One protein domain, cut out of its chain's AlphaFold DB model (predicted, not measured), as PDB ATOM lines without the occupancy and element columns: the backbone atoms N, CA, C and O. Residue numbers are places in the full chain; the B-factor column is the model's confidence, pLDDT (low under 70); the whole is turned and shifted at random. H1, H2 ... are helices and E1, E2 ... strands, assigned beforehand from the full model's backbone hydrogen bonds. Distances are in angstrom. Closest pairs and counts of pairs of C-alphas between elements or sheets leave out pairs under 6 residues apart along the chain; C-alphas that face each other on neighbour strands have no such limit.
ATOM      1  N   LYS A  57     186.264 162.832 252.311       45.00
ATOM      2  CA  LYS A  57     187.429 163.452 251.675       45.00
ATOM      3  C   LYS A  57     188.656 163.184 252.539       45.00
ATOM      4  O   LYS A  57     188.788 163.692 253.651       45.00
ATOM      5  N   ARG A  58     189.586 162.382 252.012       51.16
ATOM      6  CA  ARG A  58     190.941 162.296 252.570       51.16
ATOM      7  C   ARG A  58     191.545 163.683 252.468       51.16
ATOM      8  O   ARG A  58     191.759 164.171 251.363       51.16
ATOM      9  N   THR A  59     191.723 164.342 253.603       49.91
ATOM     10  CA  THR A  59     192.150 165.738 253.603       49.91
ATOM     11  C   THR A  59     193.656 165.830 253.616       49.91
ATOM     12  O   THR A  59     194.181 166.642 252.861       49.91
ATOM     13  N   GLN A  60     194.356 164.993 254.391       54.59
ATOM     14  CA  GLN A  60     195.820 164.966 254.426       54.59
ATOM     15  C   GLN A  60     196.340 163.581 254.842       54.59
ATOM     16  O   GLN A  60     195.924 163.021 255.857       54.59
ATOM     17  N   THR A  61     197.282 163.027 254.076       57.09
ATOM     18  CA  THR A  61     198.137 161.938 254.570       57.09
ATOM     19  C   THR A  61     199.185 162.579 255.471       57.09
ATOM     20  O   THR A  61     199.944 163.432 255.010       57.09
ATOM     21  N   ILE A  62     199.222 162.201 256.749       64.44
ATOM     22  CA  ILE A  62     200.290 162.650 257.645       64.44
ATOM     23  C   ILE A  62     201.559 161.919 257.197       64.44
ATOM     24  O   ILE A  62     201.568 160.691 257.124       64.44
ATOM     25  N   GLN A  63     202.620 162.659 256.860       65.31
ATOM     26  CA  GLN A  63     203.903 162.059 256.486       65.31
ATOM     27  C   GLN A  63     204.561 161.439 257.722       65.31
ATOM     28  O   GLN A  63     205.344 162.059 258.430       65.31
ATOM     29  N   VAL A  64     204.212 160.188 258.007       66.62
ATOM     30  CA  VAL A  64     204.633 159.464 259.213       66.62
ATOM     31  C   VAL A  64     206.156 159.449 259.374       66.62
ATOM     32  O   VAL A  64     206.648 159.706 260.468       66.62
ATOM     33  N   CYS A  65     206.907 159.218 258.290       72.06
ATOM     34  CA  CYS A  65     208.372 159.157 258.346       72.06
ATOM     35  C   CYS A  65     209.047 160.504 258.680       72.06
ATOM     36  O   CYS A  65     210.240 160.511 258.972       72.06
ATOM     37  N   SER A  66     208.337 161.638 258.612       73.50
ATOM     38  CA  SER A  66     208.874 162.950 259.006       73.50
ATOM     39  C   SER A  66     208.410 163.406 260.392       73.50
ATOM     40  O   SER A  66     209.044 164.274 260.986       73.50
ATOM     41  N   VAL A  67     207.344 162.806 260.933       73.06
ATOM     42  CA  VAL A  67     206.795 163.122 262.266       73.06
ATOM     43  C   VAL A  67     207.479 162.320 263.380       73.06
ATOM     44  O   VAL A  67     207.659 162.819 264.497       73.06
ATOM     45  N   PHE A  68     207.866 161.078 263.091       77.44
ATOM     46  CA  PHE A  68     208.509 160.197 264.062       77.44
ATOM     47  C   PHE A  68     210.009 160.100 263.822       77.44
ATOM     48  O   PHE A  68     210.472 159.819 262.720       77.44
ATOM     49  N   THR A  69     210.767 160.319 264.887       84.62
ATOM     50  CA  THR A  69     212.200 160.064 264.960       84.62
ATOM     51  C   THR A  69     212.459 158.593 265.284       84.62
ATOM     52  O   THR A  69     211.565 157.867 265.722       84.62
ATOM     53  N   ALA A  70     213.712 158.156 265.134       85.94
ATOM     54  CA  ALA A  70     214.120 156.822 265.568       85.94
ATOM     55  C   ALA A  70     213.854 156.589 267.067       85.94
ATOM     56  O   ALA A  70     213.474 155.491 267.454       85.94
ATOM     57  N   GLU A  71     214.000 157.620 267.906       87.12
ATOM     58  CA  GLU A  71     213.734 157.531 269.345       87.12
ATOM     59  C   GLU A  71     212.253 157.257 269.636       87.12
ATOM     60  O   GLU A  71     211.939 156.373 270.433       87.12
ATOM     61  N   ASP A  72     211.342 157.924 268.922       86.06
ATOM     62  CA  ASP A  72     209.898 157.696 269.059       86.06
ATOM     63  C   ASP A  72     209.513 156.264 268.664       86.06
ATOM     64  O   ASP A  72     208.728 155.601 269.345       86.06
ATOM     65  N   ILE A  73     210.082 155.765 267.561       85.88
ATOM     66  CA  ILE A  73     209.840 154.395 267.096       85.88
ATOM     67  C   ILE A  73     210.396 153.386 268.100       85.88
ATOM     68  O   ILE A  73     209.723 152.395 268.398       85.88
ATOM     69  N   ASN A  74     211.569 153.648 268.676       89.50
ATOM     70  CA  ASN A  74     212.150 152.777 269.692       89.50
ATOM     71  C   ASN A  74     211.282 152.726 270.956       89.50
ATOM     72  O   ASN A  74     211.018 151.644 271.478       89.50
ATOM     73  N   ALA A  75     210.770 153.875 271.405       87.38
ATOM     74  CA  ALA A  75     209.858 153.957 272.546       87.38
ATOM     75  C   ALA A  75     208.509 153.261 272.275       87.38
ATOM     76  O   ALA A  75     207.932 152.610 273.155       87.38
ATOM     77  N   ALA A  76     207.997 153.355 271.043       85.88
ATOM     78  CA  ALA A  76     206.764 152.683 270.651       85.88
ATOM     79  C   ALA A  76     206.923 151.158 270.595       85.88
ATOM     80  O   ALA A  76     206.041 150.425 271.043       85.88
ATOM     81  N   THR A  77     208.038 150.681 270.048       85.94
ATOM     82  CA  THR A  77     208.249 149.260 269.734       85.94
ATOM     83  C   THR A  77     208.989 148.473 270.810       85.94
ATOM     84  O   THR A  77     208.990 147.245 270.745       85.94
ATOM     85  N   ASP A  78     209.589 149.147 271.796       86.06
ATOM     86  CA  ASP A  78     210.524 148.544 272.756       86.06
ATOM     87  C   ASP A  78     211.645 147.752 272.032       86.06
ATOM     88  O   ASP A  78     212.076 146.663 272.440       86.06
ATOM     89  N   ASP A  79     212.091 148.297 270.895       85.88
ATOM     90  CA  ASP A  79     213.089 147.723 269.994       85.88
ATOM     91  C   ASP A  79     213.936 148.817 269.329       85.88
ATOM     92  O   ASP A  79     213.610 149.993 269.400       85.88
ATOM     93  N   GLU A  80     215.050 148.444 268.703       89.56
ATOM     94  CA  GLU A  80     215.954 149.408 268.066       89.56
ATOM     95  C   GLU A  80     215.692 149.502 266.562       89.56
ATOM     96  O   GLU A  80     215.741 148.493 265.854       89.56
ATOM     97  N   MET A  81     215.435 150.713 266.069       89.19
ATOM     98  CA  MET A  81     215.243 151.008 264.654       89.19
ATOM     99  C   MET A  81     216.559 150.858 263.880       89.19
ATOM    100  O   MET A  81     217.556 151.510 264.177       89.19
ATOM    101  N   GLU A  82     216.536 150.030 262.839       90.62
ATOM    102  CA  GLU A  82     217.652 149.812 261.909       90.62
ATOM    103  C   GLU A  82     217.494 150.620 260.617       90.62
ATOM    104  O   GLU A  82     218.465 150.872 259.904       90.62
ATOM    105  N   GLY A  83     216.267 151.025 260.287       86.12
ATOM    106  CA  GLY A  83     216.017 151.827 259.101       86.12
ATOM    107  C   GLY A  83     214.562 152.227 258.927       86.12
ATOM    108  O   GLY A  83     213.654 151.643 259.514       86.12
ATOM    109  N   GLN A  84     214.355 153.217 258.066       87.69
ATOM    110  CA  GLN A  84     213.037 153.690 257.667       87.69
ATOM    111  C   GLN A  84     212.986 153.922 256.159       87.69
ATOM    112  O   GLN A  84     213.985 154.290 255.537       87.69
ATOM    113  N   LYS A  85     211.812 153.720 255.568       84.31
ATOM    114  CA  LYS A  85     211.536 153.986 254.158       84.31
ATOM    115  C   LYS A  85     210.137 154.567 254.013       84.31
ATOM    116  O   LYS A  85     209.187 153.992 254.533       84.31
ATOM    117  N   ASP A  86     210.015 155.640 253.237       81.44
ATOM    118  CA  ASP A  86     208.737 156.275 252.913       81.44
ATOM    119  C   ASP A  86     208.291 155.930 251.477       81.44
ATOM    120  O   ASP A  86     208.732 156.561 250.515       81.44
ATOM    121  N   PRO A  87     207.466 154.888 251.276       70.56
ATOM    122  CA  PRO A  87     206.809 154.623 249.996       70.56
ATOM    123  C   PRO A  87     205.669 155.604 249.646       70.56
ATOM    124  O   PRO A  87     205.035 155.424 248.606       70.56
ATOM    125  N   GLY A  88     205.380 156.611 250.479       67.81
ATOM    126  CA  GLY A  88     204.487 157.739 250.193       67.81
ATOM    127  C   GLY A  88     203.199 157.763 251.022       67.81
ATOM    128  O   GLY A  88     202.821 158.805 251.544       67.81
ATOM    129  N   ASN A  89     202.506 156.627 251.157       69.81
ATOM    130  CA  ASN A  89     201.222 156.547 251.887       69.81
ATOM    131  C   ASN A  89     201.333 155.909 253.281       69.81
ATOM    132  O   ASN A  89     200.342 155.804 253.999       69.81
ATOM    133  N   TYR A  90     202.512 155.410 253.626       76.44
ATOM    134  CA  TYR A  90     202.826 154.757 254.890       76.44
ATOM    135  C   TYR A  90     204.339 154.794 255.071       76.44
ATOM    136  O   TYR A  90     205.067 154.843 254.086       76.44
ATOM    137  N   CYS A  91     204.809 154.729 256.309       82.56
ATOM    138  CA  CYS A  91     206.214 154.578 256.645       82.56
ATOM    139  C   CYS A  91     206.517 153.107 256.921       82.56
ATOM    140  O   CYS A  91     205.843 152.488 257.741       82.56
ATOM    141  N   VAL A  92     207.517 152.534 256.257       86.56
ATOM    142  CA  VAL A  92     208.056 151.218 256.616       86.56
ATOM    143  C   VAL A  92     209.245 151.430 257.531       86.56
ATOM    144  O   VAL A  92     210.255 151.979 257.103       86.56
ATOM    145  N   VAL A  93     209.140 150.961 258.767       88.31
ATOM    146  CA  VAL A  93     210.230 150.955 259.741       88.31
ATOM    147  C   VAL A  93     210.727 149.525 259.921       88.31
ATOM    148  O   VAL A  93     209.943 148.598 260.113       88.31
ATOM    149  N   SER A  94     212.038 149.332 259.821       88.62
ATOM    150  CA  SER A  94     212.703 148.088 260.205       88.62
ATOM    151  C   SER A  94     213.332 148.310 261.565       88.62
ATOM    152  O   SER A  94     214.090 149.263 261.748       88.62
ATOM    153  N   THR A  95     213.039 147.424 262.499       87.56
ATOM    154  CA  THR A  95     213.721 147.315 263.783       87.56
ATOM    155  C   THR A  95     214.553 146.033 263.801       87.56
ATOM    156  O   THR A  95     214.446 145.206 262.890       87.56
ATOM    157  N   LYS A  96     215.373 145.839 264.838       87.06
ATOM    158  CA  LYS A  96     216.180 144.617 265.005       87.06
ATOM    159  C   LYS A  96     215.336 143.341 265.008       87.06
ATOM    160  O   LYS A  96     215.812 142.286 264.589       87.06
ATOM    161  N   LYS A  97     214.095 143.410 265.497       84.50
ATOM    162  CA  LYS A  97     213.206 142.251 265.655       84.50
ATOM    163  C   LYS A  97     212.077 142.206 264.636       84.50
ATOM    164  O   LYS A  97     211.596 141.111 264.357       84.50
ATOM    165  N   SER A  98     211.609 143.334 264.112       84.81
ATOM    166  CA  SER A  98     210.365 143.401 263.339       84.81
ATOM    167  C   SER A  98     210.478 144.365 262.162       84.81
ATOM    168  O   SER A  98     211.382 145.189 262.081       84.81
ATOM    169  N   MET A  99     209.538 144.282 261.226       87.38
ATOM    170  CA  MET A  99     209.395 145.290 260.182       87.38
ATOM    171  C   MET A  99     207.935 145.726 260.143       87.38
ATOM    172  O   MET A  99     207.042 144.933 259.867       87.38
ATOM    173  N   LEU A 100     207.679 146.986 260.475       87.19
ATOM    174  CA  LEU A 100     206.337 147.533 260.628       87.19
ATOM    175  C   LEU A 100     206.053 148.524 259.502       87.19
ATOM    176  O   LEU A 100     206.892 149.348 259.158       87.19
ATOM    177  N   ALA A 101     204.848 148.482 258.952       86.44
ATOM    178  CA  ALA A 101     204.298 149.559 258.148       86.44
ATOM    179  C   ALA A 101     203.327 150.366 259.003       86.44
ATOM    180  O   ALA A 101     202.337 149.821 259.492       86.44
ATOM    181  N   ILE A 102     203.611 151.651 259.160       86.25
ATOM    182  CA  ILE A 102     202.836 152.609 259.937       86.25
ATOM    183  C   ILE A 102     202.188 153.586 258.954       86.25
ATOM    184  O   ILE A 102     202.872 154.312 258.237       86.25
ATOM    185  N   SER A 103     200.866 153.611 258.908       82.31
ATOM    186  CA  SER A 103     200.070 154.551 258.118       82.31
ATOM    187  C   SER A 103     199.289 155.441 259.068       82.31
ATOM    188  O   SER A 103     198.593 154.921 259.934       82.31
ATOM    189  N   VAL A 104     199.345 156.754 258.861       76.38
ATOM    190  CA  VAL A 104     198.510 157.724 259.575       76.38
ATOM    191  C   VAL A 104     197.788 158.585 258.546       76.38
ATOM    192  O   VAL A 104     198.413 159.222 257.697       76.38
ATOM    193  N   GLN A 105     196.462 158.600 258.609       71.88
ATOM    194  CA  GLN A 105     195.609 159.334 257.683       71.88
ATOM    195  C   GLN A 105     194.659 160.236 258.463       71.88
ATOM    196  O   GLN A 105     193.903 159.760 259.304       71.88
ATOM    197  N   ALA A 106     194.674 161.533 258.154       67.94
ATOM    198  CA  ALA A 106     193.646 162.452 258.616       67.94
ATOM    199  C   ALA A 106     192.488 162.439 257.609       67.94
ATOM    200  O   ALA A 106     192.646 162.738 256.417       67.94
ATOM    201  N   ILE A 107     191.312 162.060 258.093       65.19
ATOM    202  CA  ILE A 107     190.081 161.993 257.320       65.19
ATOM    203  C   ILE A 107     189.189 163.136 257.790       65.19
ATOM    204  O   ILE A 107     188.937 163.293 258.981       65.19
ATOM    205  N   ARG A 108     188.687 163.918 256.834       60.00
ATOM    206  CA  ARG A 108     187.666 164.932 257.088       60.00
ATOM    207  C   ARG A 108     186.415 164.543 256.333       60.00
ATOM    208  O   ARG A 108     186.434 164.314 255.121       60.00
ATOM    209  N   TYR A 109     185.314 164.498 257.049       55.03
ATOM    210  CA  TYR A 109     184.002 164.349 256.461       55.03
ATOM    211  C   TYR A 109     183.496 165.760 256.164       55.03
ATOM    212  O   TYR A 109     183.269 166.558 257.070       55.03
ATOM    213  N   GLU A 110     183.381 166.128 254.889       48.84
ATOM    214  CA  GLU A 110     182.747 167.400 254.544       48.84
ATOM    215  C   GLU A 110     181.236 167.283 254.761       48.84
ATOM    216  O   GLU A 110     180.582 166.409 254.191       48.84
ATOM    217  N   GLN A 111     180.658 168.196 255.544       45.75
ATOM    218  CA  GLN A 111     179.226 168.443 255.432       45.75
ATOM    219  C   GLN A 111     178.967 169.179 254.116       45.75
ATOM    220  O   GLN A 111     179.550 170.232 253.867       45.75
ATOM    221  N   GLY A 112     178.044 168.657 253.308       42.78
ATOM    222  CA  GLY A 112     177.380 169.471 252.295       42.78
ATOM    223  C   GLY A 112     177.923 169.408 250.870       42.78
ATOM    224  O   GLY A 112     177.737 170.376 250.137       42.78
ATOM    225  N   VAL A 113     178.457 168.275 250.395       42.56
ATOM    226  CA  VAL A 113     178.288 168.006 248.956       42.56
ATOM    227  C   VAL A 113     176.811 167.682 248.762       42.56
ATOM    228  O   VAL A 113     176.390 166.541 248.932       42.56
ATOM    229  N   GLN A 114     176.009 168.718 248.496       40.25
ATOM    230  CA  GLN A 114     174.654 168.570 247.984       40.25
ATOM    231  C   GLN A 114     174.743 167.718 246.713       40.25
ATOM    232  O   GLN A 114     174.949 168.232 245.617       40.25
ATOM    233  N   PHE A 125     178.375 157.997 263.151       42.91
ATOM    234  CA  PHE A 125     179.214 156.920 263.662       42.91
ATOM    235  C   PHE A 125     179.960 157.498 264.862       42.91
ATOM    236  O   PHE A 125     180.849 158.315 264.669       42.91
ATOM    237  N   GLY A 126     179.545 157.173 266.085       50.00
ATOM    238  CA  GLY A 126     180.219 157.631 267.303       50.00
ATOM    239  C   GLY A 126     181.358 156.697 267.720       50.00
ATOM    240  O   GLY A 126     181.265 155.486 267.520       50.00
ATOM    241  N   GLY A 127     182.398 157.268 268.332       57.47
ATOM    242  CA  GLY A 127     183.378 156.548 269.151       57.47
ATOM    243  C   GLY A 127     184.746 156.312 268.507       57.47
ATOM    244  O   GLY A 127     184.890 156.179 267.290       57.47
ATOM    245  N   ASN A 128     185.768 156.236 269.363       66.00
ATOM    246  CA  ASN A 128     187.082 155.731 268.981       66.00
ATOM    247  C   ASN A 128     186.992 154.220 268.776       66.00
ATOM    248  O   ASN A 128     186.337 153.520 269.548       66.00
ATOM    249  N   ARG A 129     187.675 153.704 267.760       69.62
ATOM    250  CA  ARG A 129     187.694 152.274 267.451       69.62
ATOM    251  C   ARG A 129     189.123 151.770 267.447       69.62
ATOM    252  O   ARG A 129     189.998 152.420 266.894       69.62
ATOM    253  N   ALA A 130     189.331 150.575 267.982       68.25
ATOM    254  CA  ALA A 130     190.519 149.778 267.717       68.25
ATOM    255  C   ALA A 130     190.083 148.414 267.178       68.25
ATOM    256  O   ALA A 130     189.115 147.837 267.664       68.25
ATOM    257  N   SER A 131     190.771 147.896 266.166       70.88
ATOM    258  CA  SER A 131     190.554 146.536 265.681       70.88
ATOM    259  C   SER A 131     191.876 145.875 265.329       70.88
ATOM    260  O   SER A 131     192.726 146.483 264.680       70.88
ATOM    261  N   GLN A 132     192.032 144.620 265.744       75.00
ATOM    262  CA  GLN A 132     193.172 143.784 265.388       75.00
ATOM    263  C   GLN A 132     192.751 142.781 264.314       75.00
ATOM    264  O   GLN A 132     191.667 142.196 264.376       75.00
ATOM    265  N   LYS A 133     193.591 142.599 263.298       76.75
ATOM    266  CA  LYS A 133     193.346 141.717 262.157       76.75
ATOM    267  C   LYS A 133     194.561 140.830 261.934       76.75
ATOM    268  O   LYS A 133     195.616 141.304 261.525       76.75
ATOM    269  N   LEU A 134     194.362 139.527 262.105       75.62
ATOM    270  CA  LEU A 134     195.335 138.498 261.753       75.62
ATOM    271  C   LEU A 134     195.043 138.003 260.334       75.62
ATOM    272  O   LEU A 134     193.970 137.464 260.063       75.62
ATOM    273  N   THR A 135     195.986 138.193 259.414       67.31
ATOM    274  CA  THR A 135     195.849 137.787 258.007       67.31
ATOM    275  C   THR A 135     196.922 136.771 257.646       67.31
ATOM    276  O   THR A 135     198.107 137.010 257.845       67.31
ATOM    277  N   LYS A 136     196.529 135.639 257.055       67.50
ATOM    278  CA  LYS A 136     197.479 134.671 256.493       67.50
ATOM    279  C   LYS A 136     197.761 135.028 255.037       67.50
ATOM    280  O   LYS A 136     197.044 134.582 254.147       67.50
ATOM    281  N   ALA A 137     198.791 135.831 254.795       54.91
ATOM    282  CA  ALA A 137     199.295 136.076 253.447       54.91
ATOM    283  C   ALA A 137     200.594 135.283 253.252       54.91
ATOM    284  O   ALA A 137     201.479 135.305 254.107       54.91
ATOM    285  N   SER A 138     200.715 134.558 252.137       56.50
ATOM    286  CA  SER A 138     201.979 133.896 251.753       56.50
ATOM    287  C   SER A 138     202.483 132.818 252.736       56.50
ATOM    288  O   SER A 138     203.683 132.566 252.817       56.50
ATOM    289  N   GLY A 139     201.591 132.191 253.514       63.16
ATOM    290  CA  GLY A 139     201.956 131.181 254.523       63.16
ATOM    291  C   GLY A 139     202.500 131.750 255.840       63.16
ATOM    292  O   GLY A 139     202.837 130.981 256.737       63.16
ATOM    293  N   LYS A 140     202.546 133.080 255.980       64.62
ATOM    294  CA  LYS A 140     202.960 133.787 257.197       64.62
ATOM    295  C   LYS A 140     201.770 134.524 257.802       64.62
ATOM    296  O   LYS A 140     200.900 135.027 257.090       64.62
ATOM    297  N   GLU A 141     201.708 134.539 259.127       68.38
ATOM    298  CA  GLU A 141     200.689 135.283 259.864       68.38
ATOM    299  C   GLU A 141     201.138 136.741 259.975       68.38
ATOM    300  O   GLU A 141     202.108 137.045 260.664       68.38
ATOM    301  N   LEU A 142     200.458 137.624 259.248       73.00
ATOM    302  CA  LEU A 142     200.616 139.068 259.363       73.00
ATOM    303  C   LEU A 142     199.622 139.580 260.396       73.00
ATOM    304  O   LEU A 142     198.427 139.288 260.309       73.00
ATOM    305  N   ASP A 143     200.120 140.363 261.341       80.69
ATOM    306  CA  ASP A 143     199.300 141.022 262.349       80.69
ATOM    307  C   ASP A 143     199.173 142.509 262.021       80.69
ATOM    308  O   ASP A 143     200.144 143.162 261.621       80.69
ATOM    309  N   SER A 144     197.965 143.041 262.147       81.50
ATOM    310  CA  SER A 144     197.661 144.439 261.884       81.50
ATOM    311  C   SER A 144     196.731 144.991 262.948       81.50
ATOM    312  O   SER A 144     195.739 144.357 263.293       81.50
ATOM    313  N   CYS A 145     197.020 146.203 263.412       80.00
ATOM    314  CA  CYS A 145     196.115 146.980 264.243       80.00
ATOM    315  C   CYS A 145     195.681 148.245 263.509       80.00
ATOM    316  O   CYS A 145     196.487 148.889 262.840       80.00
ATOM    317  N   ASP A 146     194.410 148.582 263.651       77.75
ATOM    318  CA  ASP A 146     193.750 149.736 263.053       77.75
ATOM    319  C   ASP A 146     193.046 150.497 264.180       77.75
ATOM    320  O   ASP A 146     192.165 149.938 264.843       77.75
ATOM    321  N   ILE A 147     193.498 151.723 264.444       73.88
ATOM    322  CA  ILE A 147     192.960 152.630 265.453       73.88
ATOM    323  C   ILE A 147     192.404 153.859 264.745       73.88
ATOM    324  O   ILE A 147     193.145 154.612 264.121       73.88
ATOM    325  N   VAL A 148     191.111 154.105 264.919       75.81
ATOM    326  CA  VAL A 148     190.440 155.312 264.442       75.81
ATOM    327  C   VAL A 148     190.095 156.172 265.646       75.81
ATOM    328  O   VAL A 148     189.305 155.758 266.498       75.81
ATOM    329  N   VAL A 149     190.672 157.370 265.704       73.62
ATOM    330  CA  VAL A 149     190.378 158.366 266.739       73.62
ATOM    331  C   VAL A 149     189.566 159.502 266.144       73.62
ATOM    332  O   VAL A 149     189.968 160.095 265.145       73.62
ATOM    333  N   GLN A 150     188.426 159.819 266.752       73.00
ATOM    334  CA  GLN A 150     187.629 160.979 266.366       73.00
ATOM    335  C   GLN A 150     188.163 162.231 267.061       73.00
ATOM    336  O   GLN A 150     188.305 162.258 268.279       73.00
ATOM    337  N   LEU A 151     188.473 163.261 266.274       65.00
ATOM    338  CA  LEU A 151     189.066 164.508 266.758       65.00
ATOM    339  C   LEU A 151     188.020 165.520 267.219       65.00
ATOM    340  O   LEU A 151     188.268 166.243 268.172       65.00
ATOM    341  N   ASN A 152     186.867 165.583 266.550       59.97
ATOM    342  CA  ASN A 152     185.775 166.491 266.897       59.97
ATOM    343  C   ASN A 152     184.433 165.781 266.704       59.97
ATOM    344  O   ASN A 152     184.138 165.317 265.607       59.97
ATOM    345  N   SER A 153     183.620 165.760 267.762       48.47
ATOM    346  CA  SER A 153     182.211 165.337 267.763       48.47
ATOM    347  C   SER A 153     181.325 166.552 268.070       48.47
ATOM    348  O   SER A 153     180.581 166.588 269.048       48.47
ATOM    349  N   ILE A 154     181.481 167.637 267.300       40.00
ATOM    350  CA  ILE A 154     180.709 168.866 267.525       40.00
ATOM    351  C   ILE A 154     179.819 169.129 266.315       40.00
ATOM    352  O   ILE A 154     180.281 169.235 265.184       40.00
ATOM    353  N   ASN A 155     178.525 169.248 266.612       42.00
ATOM    354  CA  ASN A 155     177.333 169.188 265.758       42.00
ATOM    355  C   ASN A 155     177.324 169.986 264.431       42.00
ATOM    356  O   ASN A 155     176.394 169.808 263.636       42.00
ATOM    357  N   GLU A 156     178.315 170.830 264.154       38.69
ATOM    358  CA  GLU A 156     178.272 171.834 263.078       38.69
ATOM    359  C   GLU A 156     179.539 171.894 262.214       38.69
ATOM    360  O   GLU A 156     179.520 172.492 261.140       38.69
ATOM    361  N   PHE A 157     180.609 171.199 262.600       38.44
ATOM    362  CA  PHE A 157     181.867 171.189 261.859       38.44
ATOM    363  C   PHE A 157     182.182 169.750 261.482       38.44
ATOM    364  O   PHE A 157     182.160 168.882 262.342       38.44
ATOM    365  N   GLY A 158     182.391 169.501 260.189       47.25
ATOM    366  CA  GLY A 158     182.588 168.163 259.629       47.25
ATOM    367  C   GLY A 158     183.444 167.243 260.500       47.25
ATOM    368  O   GLY A 158     184.475 167.678 261.018       47.25
ATOM    369  N   ASP A 159     182.998 165.996 260.666       56.34
ATOM    370  CA  ASP A 159     183.673 165.022 261.518       56.34
ATOM    371  C   ASP A 159     185.131 164.890 261.047       56.34
ATOM    372  O   ASP A 159     185.410 164.752 259.853       56.34
ATOM    373  N   ASN A 160     186.076 164.992 261.974       64.31
ATOM    374  CA  ASN A 160     187.494 164.779 261.701       64.31
ATOM    375  C   ASN A 160     187.908 163.500 262.419       64.31
ATOM    376  O   ASN A 160     187.616 163.341 263.605       64.31
ATOM    377  N   SER A 161     188.609 162.606 261.733       71.44
ATOM    378  CA  SER A 161     189.208 161.432 262.353       71.44
ATOM    379  C   SER A 161     190.657 161.246 261.927       71.44
ATOM    380  O   SER A 161     191.086 161.698 260.864       71.44
ATOM    381  N   VAL A 162     191.419 160.579 262.784       74.12
ATOM    382  CA  VAL A 162     192.768 160.102 262.498       74.12
ATOM    383  C   VAL A 162     192.712 158.583 262.490       74.12
ATOM    384  O   VAL A 162     192.386 157.969 263.501       74.12
ATOM    385  N   ASP A 163     192.992 157.994 261.335       77.75
ATOM    386  CA  ASP A 163     193.127 156.553 261.128       77.75
ATOM    387  C   ASP A 163     194.614 156.190 261.195       77.75
ATOM    388  O   ASP A 163     195.439 156.729 260.450       77.75
ATOM    389  N   ILE A 164     194.953 155.310 262.132       79.69
ATOM    390  CA  ILE A 164     196.303 154.837 262.404       79.69
ATOM    391  C   ILE A 164     196.307 153.337 262.200       79.69
ATOM    392  O   ILE A 164     195.758 152.573 262.994       79.69
ATOM    393  N   LYS A 165     197.014 152.905 261.163       84.12
ATOM    394  CA  LYS A 165     197.167 151.499 260.834       84.12
ATOM    395  C   LYS A 165     198.615 151.077 260.978       84.12
ATOM    396  O   LYS A 165     199.487 151.586 260.275       84.12
ATOM    397  N   ILE A 166     198.851 150.080 261.821       84.50
ATOM    398  CA  ILE A 166     200.131 149.386 261.927       84.50
ATOM    399  C   ILE A 166     199.973 147.982 261.372       84.50
ATOM    400  O   ILE A 166     199.002 147.285 261.658       84.50
ATOM    401  N   THR A 167     200.912 147.568 260.531       85.19
ATOM    402  CA  THR A 167     200.975 146.212 259.979       85.19
ATOM    403  C   THR A 167     202.376 145.668 260.163       85.19
ATOM    404  O   THR A 167     203.334 146.295 259.723       85.19
ATOM    405  N   ASN A 168     202.508 144.501 260.777       85.50
ATOM    406  CA  ASN A 168     203.774 143.789 260.810       85.50
ATOM    407  C   ASN A 168     203.982 143.066 259.476       85.50
ATOM    408  O   ASN A 168     203.235 142.148 259.138       85.50
ATOM    409  N   TYR A 169     204.998 143.480 258.728       75.56
ATOM    410  CA  TYR A 169     205.537 142.761 257.587       75.56
ATOM    411  C   TYR A 169     206.677 141.876 258.096       75.56
ATOM    412  O   TYR A 169     207.793 142.324 258.295       75.56
ATOM    413  N   ASP A 170     206.363 140.614 258.352       67.62
ATOM    414  CA  ASP A 170     207.203 139.624 259.032       67.62
ATOM    415  C   ASP A 170     208.747 139.729 258.884       67.62
ATOM    416  O   ASP A 170     209.296 139.644 257.780       67.62
ATOM    417  N   LYS A 171     209.435 139.718 260.040       63.62
ATOM    418  CA  LYS A 171     210.747 139.074 260.243       63.62
ATOM    419  C   LYS A 171     210.740 138.255 261.549       63.62
ATOM    420  O   LYS A 171     211.142 138.735 262.599       63.62
ATOM    421  N   ALA A 172     210.265 137.013 261.476       65.31
ATOM    422  CA  ALA A 172     210.241 135.955 262.500       65.31
ATOM    423  C   ALA A 172     209.478 136.230 263.817       65.31
ATOM    424  O   ALA A 172     209.109 135.274 264.502       65.31
ATOM    425  N   THR A 173     209.221 137.485 264.186       70.19
ATOM    426  CA  THR A 173     208.608 137.868 265.465       70.19
ATOM    427  C   THR A 173     207.146 138.303 265.325       70.19
ATOM    428  O   THR A 173     206.700 138.760 264.269       70.19
ATOM    429  N   LYS A 174     206.390 138.161 266.423       71.38
ATOM    430  CA  LYS A 174     204.998 138.614 266.576       71.38
ATOM    431  C   LYS A 174     204.946 139.793 267.565       71.38
ATOM    432  O   LYS A 174     204.685 139.557 268.745       71.38
ATOM    433  N   PRO A 175     205.288 141.023 267.140       76.88
ATOM    434  CA  PRO A 175     205.219 142.199 268.002       76.88
ATOM    435  C   PRO A 175     203.764 142.523 268.373       76.88
ATOM    436  O   PRO A 175     202.850 142.222 267.607       76.88
ATOM    437  N   ASP A 176     203.549 143.176 269.520       81.81
ATOM    438  CA  ASP A 176     202.233 143.691 269.928       81.81
ATOM    439  C   ASP A 176     201.851 144.920 269.086       81.81
ATOM    440  O   ASP A 176     202.004 146.069 269.499       81.81
ATOM    441  N   VAL A 177     201.366 144.681 267.866       83.12
ATOM    442  CA  VAL A 177     201.033 145.746 266.906       83.12
ATOM    443  C   VAL A 177     199.965 146.712 267.423       83.12
ATOM    444  O   VAL A 177     199.970 147.873 267.018       83.12
ATOM    445  N   CYS A 178     199.074 146.279 268.323       79.62
ATOM    446  CA  CYS A 178     198.078 147.166 268.922       79.62
ATOM    447  C   CYS A 178     198.641 147.995 270.075       79.62
ATOM    448  O   CYS A 178     198.286 149.170 270.190       79.62
ATOM    449  N   GLY A 179     199.536 147.436 270.889       82.12
ATOM    450  CA  GLY A 179     200.306 148.205 271.865       82.12
ATOM    451  C   GLY A 179     201.134 149.298 271.190       82.12
ATOM    452  O   GLY A 179     201.052 150.464 271.580       82.12
ATOM    453  N   VAL A 180     201.842 148.951 270.108       85.56
ATOM    454  CA  VAL A 180     202.590 149.921 269.291       85.56
ATOM    455  C   VAL A 180     201.643 150.969 268.702       85.56
ATOM    456  O   VAL A 180     201.929 152.161 268.794       85.56
ATOM    457  N   ALA A 181     200.494 150.558 268.150       83.38
ATOM    458  CA  ALA A 181     199.531 151.488 267.560       83.38
ATOM    459  C   ALA A 181     199.034 152.510 268.581       83.38
ATOM    460  O   ALA A 181     199.043 153.695 268.276       83.38
ATOM    461  N   ARG A 182     198.707 152.092 269.811       80.31
ATOM    462  CA  ARG A 182     198.284 153.017 270.877       80.31
ATOM    463  C   ARG A 182     199.367 154.016 271.263       80.31
ATOM    464  O   ARG A 182     199.059 155.198 271.396       80.31
ATOM    465  N   LYS A 183     200.615 153.567 271.434       84.56
ATOM    466  CA  LYS A 183     201.736 154.466 271.755       84.56
ATOM    467  C   LYS A 183     201.958 155.478 270.626       84.56
ATOM    468  O   LYS A 183     202.101 156.668 270.887       84.56
ATOM    469  N   ILE A 184     201.910 155.028 269.367       83.69
ATOM    470  CA  ILE A 184     201.984 155.910 268.192       83.69
ATOM    471  C   ILE A 184     200.820 156.903 268.170       83.69
ATOM    472  O   ILE A 184     201.055 158.089 267.970       83.69
ATOM    473  N   THR A 185     199.589 156.460 268.435       81.12
ATOM    474  CA  THR A 185     198.427 157.346 268.574       81.12
ATOM    475  C   THR A 185     198.666 158.434 269.614       81.12
ATOM    476  O   THR A 185     198.466 159.603 269.302       81.12
ATOM    477  N   GLN A 186     199.128 158.080 270.815       81.12
ATOM    478  CA  GLN A 186     199.415 159.048 271.881       81.12
ATOM    479  C   GLN A 186     200.464 160.077 271.447       81.12
ATOM    480  O   GLN A 186     200.209 161.274 271.515       81.12
ATOM    481  N   MET A 187     201.582 159.620 270.876       80.19
ATOM    482  CA  MET A 187     202.636 160.513 270.389       80.19
ATOM    483  C   MET A 187     202.156 161.470 269.288       80.19
ATOM    484  O   MET A 187     202.658 162.584 269.198       80.19
ATOM    485  N   ILE A 188     201.194 161.074 268.447       75.81
ATOM    486  CA  ILE A 188     200.605 161.972 267.435       75.81
ATOM    487  C   ILE A 188     199.851 163.106 268.114       75.81
ATOM    488  O   ILE A 188     200.020 164.255 267.721       75.81
ATOM    489  N   PHE A 189     199.051 162.799 269.131       71.12
ATOM    490  CA  PHE A 189     198.334 163.822 269.890       71.12
ATOM    491  C   PHE A 189     199.269 164.750 270.663       71.12
ATOM    492  O   PHE A 189     198.989 165.940 270.745       71.12
ATOM    493  N   ASP A 190     200.399 164.239 271.147       69.38
ATOM    494  CA  ASP A 190     201.404 165.056 271.833       69.38
ATOM    495  C   ASP A 190     202.219 165.938 270.865       69.38
ATOM    496  O   ASP A 190     202.695 167.008 271.246       69.38
ATOM    497  N   LYS A 191     202.403 165.499 269.609       65.44
ATOM    498  CA  LYS A 191     203.239 166.180 268.602       65.44
ATOM    499  C   LYS A 191     202.480 167.084 267.641       65.44
ATOM    500  O   LYS A 191     203.080 168.010 267.094       65.44
ATOM    501  N   ILE A 192     201.205 166.812 267.373       56.00
ATOM    502  CA  ILE A 192     200.378 167.744 266.610       56.00
ATOM    503  C   ILE A 192     200.152 168.943 267.532       56.00
ATOM    504  O   ILE A 192     199.610 168.756 268.619       56.00
TER     505      ILE A 192
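Overview. This is residues 57 to 114 and 125 to 192 of the 196 residues of an uncharacterized protein of Kitasatospora gansuensis (UniProt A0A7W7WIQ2). A long, twisted sheet of seven strands forms a curved slab, with the longest helix, H3, packed slantwise over one face on E6 and E7 and the shorter H2 beside H3's first half on that same face, over E3. E4, E7 and E6 run side by side through the slab, E5 lies along one edge, and E1 and E3 follow one another along the other side of E4, with E2 beyond E3; the short H1 only grazes the sheet. The printed part has 126 residues, with three named helices and seven named strands in the order E1 H1 H2 E2 E3 E4 E5 E6 E7 H3. The sheet is branched, its neighbour pairs are antiparallel, and the class is mixed, helices and strands. The whole is compact, with a radius of gyration of the C-alphas of 15.3 A, yet elongated, spanning 49 by 30 by 23 A.

Along the chain. The longest strand, E6, covers residues 140 to 152 and measures 38.2 A from first to last C-alpha. E4, residues 99 to 109, measures 32.0 A, E7, residues 160 to 168, 26.6 A, and E5, residues 129 to 137, 24.4 A. The shorter strands are E1, residues 57 to 61, E2, residues 81 to 85, and E3, residues 91 to 95. H3, residues 177 to 191, measures 20.6 A; H2 covers residues 70 to 77, and H1 residues 64 to 67. E1 begins with C-alpha 57 at (187.429, 163.452, 251.675), E6 begins with C-alpha 140 at (202.960, 133.787, 257.197), and H3 ends with C-alpha 191 at (203.239, 166.180, 268.602).

Arrangement. E4 has three neighbours: E1, beside residues 105 to 109, and E3, beside residues 99 to 102, lie on one side of it, and E7 on the other side. N 103 and O 165 of E4 and E7 are 2.8 A apart, within hydrogen-bond range, as are N 106 and O 60 of E4 and E1, 3.0 A. E2, E3 and E4 form a meander, each strand the antiparallel neighbour of the one before; N 93 and O 100 are 2.8 A apart, and N 85 and O 92 are 2.8 A apart. E5, E6 and E7 form a second meander, with N 133 and O 144 at 2.8 A and N 147 and O 164 at 2.8 A. H3 is on the sheet at a height of 8.5 A, over E6 and E7, and runs slantwise to the strands, at 37 degrees to E7 on the local plane. Its closest C-alphas to E6 are those of Cys 178 and Cys 145, 5.1 A apart. H2 lies on the same face at a height of 9.1 A, over E3 and only just not over E2, on which 2 of its C-alphas fall. It runs across the strands, at 78 degrees to E3 on the local plane. H2 and H3 touch, their closest C-alphas being those of Ala 76 and Val 180, 5.2 A apart; they run opposite ways at a steep tilt of 44 degrees. H1 only grazes the sheet with residues 64 to 66; its closest C-alpha pair with E3 is Cys 65 and Cys 91, 5.3 A. In H2 and H3 every O i to N i+4 pair is within hydrogen-bond range; H1 is too short for such a pair.

Size, cuts and confidence. The two C-alphas farthest apart are those of Lys 96 and Gln 114, 50.9 A. Residues 115 to 124 are not printed, and C-alphas 114 and 125 are 20.1 A apart across this cut, in the link from E4 to E5. Of the links that are printed whole, E6 to E7 and E7 to H3 are short and the others tight. The mean pLDDT of the printed part is 72.0; 48 residues are under 70, among them residues 57 to 64, 106 to 114 and 151 to 160.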